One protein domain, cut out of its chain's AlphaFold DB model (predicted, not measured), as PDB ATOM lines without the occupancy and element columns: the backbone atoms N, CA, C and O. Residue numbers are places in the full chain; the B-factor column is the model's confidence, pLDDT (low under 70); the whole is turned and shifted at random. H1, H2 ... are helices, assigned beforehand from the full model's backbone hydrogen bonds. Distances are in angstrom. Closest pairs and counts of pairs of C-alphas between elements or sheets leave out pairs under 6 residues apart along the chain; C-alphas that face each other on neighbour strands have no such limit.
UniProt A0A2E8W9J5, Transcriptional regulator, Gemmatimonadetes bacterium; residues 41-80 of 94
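What this domain is: This is residues 41 to 80 of the 94 residues of the protein "Transcriptional regulator" of Gemmatimonadetes bacterium (UniProt A0A2E8W9J5). Three short helices make a small triangle: H1 packs on H3 near the last residues of H3, at Ala 78, and H2 lies crosswise to H3 near its first residues, at Thr 71. The link of residues 63 to 68 swings out from H2 round to H3. The printed part has 40 residues, with three named helices in the order H1, H2, H3 and no named strand; the class is all helix. It is compact, with a radius of gyration of the C-alphas of 9.2 A, and only just elongated, spanning 24 by 16 by 15 A.

How they stand to each other: Begin at H1, residues 41 to 50, and look ahead to H3, residues 69 to 79: the two touch, their closest C-alphas being those of Lys 47 and Ala 78, 5.8 A apart. They run opposite ways at a steep tilt of 57 degrees. Go on to H2, residues 55 to 62, which only just touches H3, with 3 pairs of C-alphas within 8 A. The closest of these are the C-alphas of Gln 57 and Thr 71, 7.5 A apart. H2 and H3 are about perpendicular, at 88 degrees. H1 and H2 are near each other, their closest C-alphas 8.2 A apart. In H1, H2 and H3 every O i to N i+4 pair is within hydrogen-bond range.

Where its parts are: Find C-alpha 41 at (9.341, -19.378, -19.322); from there H1 runs 14.1 A to C-alpha 50. H2 covers 10.2 A from Gln 55 to Glu 62. H3 starts at C-alpha 69, (-4.560, -14.732, -2.323), and runs 15.2 A to C-alpha 79 at (6.168, -23.207, -8.987).

The domain as a whole: The two C-alphas farthest apart are those of Glu 43 and Asn 66, 24.5 A. The printed part has no cut. The link from H1 to H2 is tight, with 4 residues, and that from H2 to H3 is short, with 6. The mean pLDDT of the printed part is 82.6, and residue 41 alone is under 70.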
ATOM      1  N   LEU A  41      10.616 -20.019 -19.043       64.06
ATOM      2  CA  LEU A  41       9.341 -19.378 -19.322       64.06
ATOM      3  C   LEU A  41       8.293 -20.286 -19.979       64.06
ATOM      4  O   LEU A  41       7.139 -20.225 -19.577       64.06
ATOM      5  N   ASP A  42       8.633 -21.124 -20.956       71.50
ATOM      6  CA  ASP A  42       7.670 -22.034 -21.589       71.50
ATOM      7  C   ASP A  42       7.301 -23.208 -20.678       71.50
ATOM      8  O   ASP A  42       6.147 -23.636 -20.663       71.50
ATOM      9  N   GLU A  43       8.239 -23.706 -19.870       75.69
ATOM     10  CA  GLU A  43       7.928 -24.716 -18.855       75.69
ATOM     11  C   GLU A  43       7.062 -24.131 -17.731       75.69
ATOM     12  O   GLU A  43       6.062 -24.731 -17.334       75.69
ATOM     13  N   LEU A  44       7.383 -22.916 -17.281       71.88
ATOM     14  CA  LEU A  44       6.587 -22.155 -16.321       71.88
ATOM     15  C   LEU A  44       5.185 -21.875 -16.870       71.88
ATOM     16  O   LEU A  44       4.198 -22.127 -16.184       71.88
ATOM     17  N   ARG A  45       5.061 -21.445 -18.131       73.94
ATOM     18  CA  ARG A  45       3.767 -21.240 -18.801       73.94
ATOM     19  C   ARG A  45       2.945 -22.523 -18.856       73.94
ATOM     20  O   ARG A  45       1.748 -22.473 -18.583       73.94
ATOM     21  N   LYS A  46       3.567 -23.670 -19.146       80.06
ATOM     22  CA  LYS A  46       2.886 -24.974 -19.113       80.06
ATOM     23  C   LYS A  46       2.390 -25.322 -17.709       80.06
ATOM     24  O   LYS A  46       1.228 -25.696 -17.561       80.06
ATOM     25  N   LYS A  47       3.221 -25.142 -16.678       81.56
ATOM     26  CA  LYS A  47       2.833 -25.381 -15.275       81.56
ATOM     27  C   LYS A  47       1.693 -24.458 -14.831       81.56
ATOM     28  O   LYS A  47       0.743 -24.904 -14.190       81.56
ATOM     29  N   LEU A  48       1.721 -23.192 -15.247       79.75
ATOM     30  CA  LEU A  48       0.662 -22.219 -14.961       79.75
ATOM     31  C   LEU A  48      -0.660 -22.560 -15.672       79.75
ATOM     32  O   LEU A  48      -1.726 -22.454 -15.062       79.75
ATOM     33  N   GLN A  49      -0.606 -23.038 -16.921       79.94
ATOM     34  CA  GLN A  49      -1.788 -23.545 -17.630       79.94
ATOM     35  C   GLN A  49      -2.392 -24.769 -16.931       79.94
ATOM     36  O   GLN A  49      -3.610 -24.837 -16.759       79.94
ATOM     37  N   GLN A  50      -1.556 -25.704 -16.468       81.25
ATOM     38  CA  GLN A  50      -2.000 -26.871 -15.696       81.25
ATOM     39  C   GLN A  50      -2.676 -26.467 -14.376       81.25
ATOM     40  O   GLN A  50      -3.678 -27.065 -13.988       81.25
ATOM     41  N   ALA A  51      -2.206 -25.395 -13.734       81.44
ATOM     42  CA  ALA A  51      -2.806 -24.827 -12.526       81.44
ATOM     43  C   ALA A  51      -4.084 -23.993 -12.778       81.44
ATOM     44  O   ALA A  51      -4.651 -23.428 -11.837       81.44
ATOM     45  N   ARG A  52      -4.565 -23.925 -14.033       85.56
ATOM     46  CA  ARG A  52      -5.712 -23.108 -14.477       85.56
ATOM     47  C   ARG A  52      -5.546 -21.618 -14.160       85.56
ATOM     48  O   ARG A  52      -6.509 -20.946 -13.789       85.56
ATOM     49  N   ILE A  53      -4.325 -21.108 -14.290       84.94
ATOM     50  CA  ILE A  53      -3.993 -19.699 -14.063       84.94
ATOM     51  C   ILE A  53      -3.868 -19.019 -15.419       84.94
ATOM     52  O   ILE A  53      -3.162 -19.497 -16.307       84.94
ATOM     53  N   THR A  54      -4.577 -17.907 -15.605       86.56
ATOM     54  CA  THR A  54      -4.530 -17.178 -16.876       86.56
ATOM     55  C   THR A  54      -3.267 -16.325 -16.971       86.56
ATOM     56  O   THR A  54      -2.719 -15.869 -15.968       86.56
ATOM     57  N   GLN A  55      -2.828 -16.031 -18.198       81.31
ATOM     58  CA  GLN A  55      -1.681 -15.149 -18.425       81.31
ATOM     59  C   GLN A  55      -1.900 -13.745 -17.838       81.31
ATOM     60  O   GLN A  55      -0.964 -13.136 -17.336       81.31
ATOM     61  N   GLN A  56      -3.143 -13.253 -17.830       84.94
ATOM     62  CA  GLN A  56      -3.493 -11.980 -17.191       84.94
ATOM     63  C   GLN A  56      -3.321 -12.027 -15.667       84.94
ATOM     64  O   GLN A  56      -2.827 -11.071 -15.075       84.94
ATOM     65  N   GLN A  57      -3.706 -13.132 -15.019       85.88
ATOM     66  CA  GLN A  57      -3.502 -13.317 -13.579       85.88
ATOM     67  C   GLN A  57      -2.014 -13.366 -13.227       85.88
ATOM     68  O   GLN A  57      -1.607 -12.731 -12.257       85.88
ATOM     69  N   MET A  58      -1.211 -14.054 -14.042       83.38
ATOM     70  CA  MET A  58       0.242 -14.076 -13.878       83.38
ATOM     71  C   MET A  58       0.851 -12.686 -14.087       83.38
ATOM     72  O   MET A  58       1.613 -12.223 -13.249       83.38
ATOM     73  N   SER A  59       0.439 -11.970 -15.136       84.12
ATOM     74  CA  SER A  59       0.929 -10.618 -15.423       84.12
ATOM     75  C   SER A  59       0.632  -9.634 -14.287       84.12
ATOM     76  O   SER A  59       1.445  -8.760 -13.995       84.12
ATOM     77  N   ARG A  60      -0.499  -9.783 -13.585       86.62
ATOM     78  CA  ARG A  60      -0.771  -8.986 -12.378       86.62
ATOM     79  C   ARG A  60       0.246  -9.266 -11.273       86.62
ATOM     80  O   ARG A  60       0.710  -8.320 -10.654       86.62
ATOM     81  N   ILE A  61       0.609 -10.530 -11.061       85.00
ATOM     82  CA  ILE A  61       1.606 -10.921 -10.056       85.00
ATOM     83  C   ILE A  61       3.000 -10.409 -10.445       85.00
ATOM     84  O   ILE A  61       3.676  -9.820  -9.608       85.00
ATOM     85  N   GLU A  62       3.397 -10.554 -11.711       81.75
ATOM     86  CA  GLU A  62       4.686 -10.065 -12.233       81.75
ATOM     87  C   GLU A  62       4.839  -8.547 -12.081       81.75
ATOM     88  O   GLU A  62       5.911  -8.060 -11.735       81.75
ATOM     89  N   ASN A  63       3.752  -7.801 -12.288       86.12
ATOM     90  CA  ASN A  63       3.735  -6.343 -12.170       86.12
ATOM     91  C   ASN A  63       3.466  -5.842 -10.738       86.12
ATOM     92  O   ASN A  63       3.262  -4.645 -10.542       86.12
ATOM     93  N   GLY A  64       3.402  -6.730  -9.736       81.75
ATOM     94  CA  GLY A  64       3.116  -6.353  -8.345       81.75
ATOM     95  C   GLY A  64       1.708  -5.778  -8.125       81.75
ATOM     96  O   GLY A  64       1.446  -5.114  -7.122       81.75
ATOM     97  N   ILE A  65       0.788  -6.018  -9.058       84.44
ATOM     98  CA  ILE A  65      -0.609  -5.593  -8.975       84.44
ATOM     99  C   ILE A  65      -1.344  -6.533  -8.019       84.44
ATOM    100  O   ILE A  65      -1.161  -7.751  -8.056       84.44
ATOM    101  N   ASN A  66      -2.241  -5.973  -7.201       84.19
ATOM    102  CA  ASN A  66      -3.061  -6.746  -6.270       84.19
ATOM    103  C   ASN A  66      -3.708  -7.954  -6.975       84.19
ATOM    104  O   ASN A  66      -4.336  -7.814  -8.033       84.19
ATOM    105  N   CYS A  67      -3.557  -9.134  -6.385       83.75
ATOM    106  CA  CYS A  67      -4.086 -10.392  -6.879       83.75
ATOM    107  C   CYS A  67      -4.825 -11.117  -5.749       83.75
ATOM    108  O   CYS A  67      -4.597 -10.874  -4.567       83.75
ATOM    109  N   ASN A  68      -5.747 -12.008  -6.110       87.56
ATOM    110  CA  ASN A  68      -6.430 -12.825  -5.116       87.56
ATOM    111  C   ASN A  68      -5.413 -13.768  -4.450       87.56
ATOM    112  O   ASN A  68      -4.669 -14.459  -5.145       87.56
ATOM    113  N   VAL A  69      -5.423 -13.841  -3.116       85.25
ATOM    114  CA  VAL A  69      -4.560 -14.732  -2.323       85.25
ATOM    115  C   VAL A  69      -4.666 -16.188  -2.794       85.25
ATOM    116  O   VAL A  69      -3.660 -16.880  -2.876       85.25
ATOM    117  N   ILE A  70      -5.855 -16.646  -3.199       87.38
ATOM    118  CA  ILE A  70      -6.053 -17.997  -3.752       87.38
ATOM    119  C   ILE A  70      -5.269 -18.179  -5.060       87.38
ATOM    120  O   ILE A  70      -4.678 -19.230  -5.293       87.38
ATOM    121  N   THR A  71      -5.254 -17.163  -5.925       85.94
ATOM    122  CA  THR A  71      -4.488 -17.183  -7.178       85.94
ATOM    123  C   THR A  71      -2.991 -17.196  -6.891       85.94
ATOM    124  O   THR A  71      -2.268 -17.975  -7.501       85.94
ATOM    125  N   PHE A  72      -2.542 -16.398  -5.923       86.00
ATOM    126  CA  PHE A  72      -1.148 -16.372  -5.487       86.00
ATOM    127  C   PHE A  72      -0.686 -17.731  -4.936       86.00
ATOM    128  O   PHE A  72       0.356 -18.238  -5.345       86.00
ATOM    129  N   LEU A  73      -1.496 -18.372  -4.087       87.38
ATOM    130  CA  LEU A  73      -1.215 -19.707  -3.548       87.38
ATOM    131  C   LEU A  73      -1.101 -20.763  -4.656       87.38
ATOM    132  O   LEU A  73      -0.177 -21.571  -4.641       87.38
ATOM    133  N   LYS A  74      -1.995 -20.726  -5.653       86.44
ATOM    134  CA  LYS A  74      -1.938 -21.633  -6.812       86.44
ATOM    135  C   LYS A  74      -0.683 -21.426  -7.657       86.44
ATOM    136  O   LYS A  74      -0.115 -22.409  -8.121       86.44
ATOM    137  N   VAL A  75      -0.246 -20.175  -7.850       85.25
ATOM    138  CA  VAL A  75       1.029 -19.886  -8.526       85.25
ATOM    139  C   VAL A  75       2.181 -20.484  -7.725       85.25
ATOM    140  O   VAL A  75       2.970 -21.231  -8.289       85.25
ATOM    141  N   CYS A  76       2.249 -20.238  -6.417       86.00
ATOM    142  CA  CYS A  76       3.323 -20.774  -5.576       86.00
ATOM    143  C   CYS A  76       3.367 -22.308  -5.617       86.00
ATOM    144  O   CYS A  76       4.429 -22.881  -5.842       86.00
ATOM    145  N   GLN A  77       2.210 -22.971  -5.537       85.50
ATOM    146  CA  GLN A  77       2.108 -24.425  -5.671       85.50
ATOM    147  C   GLN A  77       2.567 -24.925  -7.052       85.50
ATOM    148  O   GLN A  77       3.289 -25.914  -7.135       85.50
ATOM    149  N   ALA A  78       2.191 -24.240  -8.137       84.31
ATOM    150  CA  ALA A  78       2.613 -24.589  -9.497       84.31
ATOM    151  C   ALA A  78       4.124 -24.407  -9.721       84.31
ATOM    152  O   ALA A  78       4.722 -25.095 -10.550       84.31
ATOM    153  N   LEU A  79       4.733 -23.483  -8.978       82.94
ATOM    154  CA  LEU A  79       6.168 -23.207  -8.987       82.94
ATOM    155  C   LEU A  79       6.959 -24.085  -8.007       82.94
ATOM    156  O   LEU A  79       8.186 -24.052  -8.042       82.94
ATOM    157  N   GLY A  80       6.286 -24.867  -7.157       82.38
ATOM    158  CA  GLY A  80       6.937 -25.644  -6.099       82.38
ATOM    159  C   GLY A  80       7.536 -24.775  -4.989       82.38
ATOM    160  O   GLY A  80       8.510 -25.176  -4.362       82.38
TER     161      GLY A  80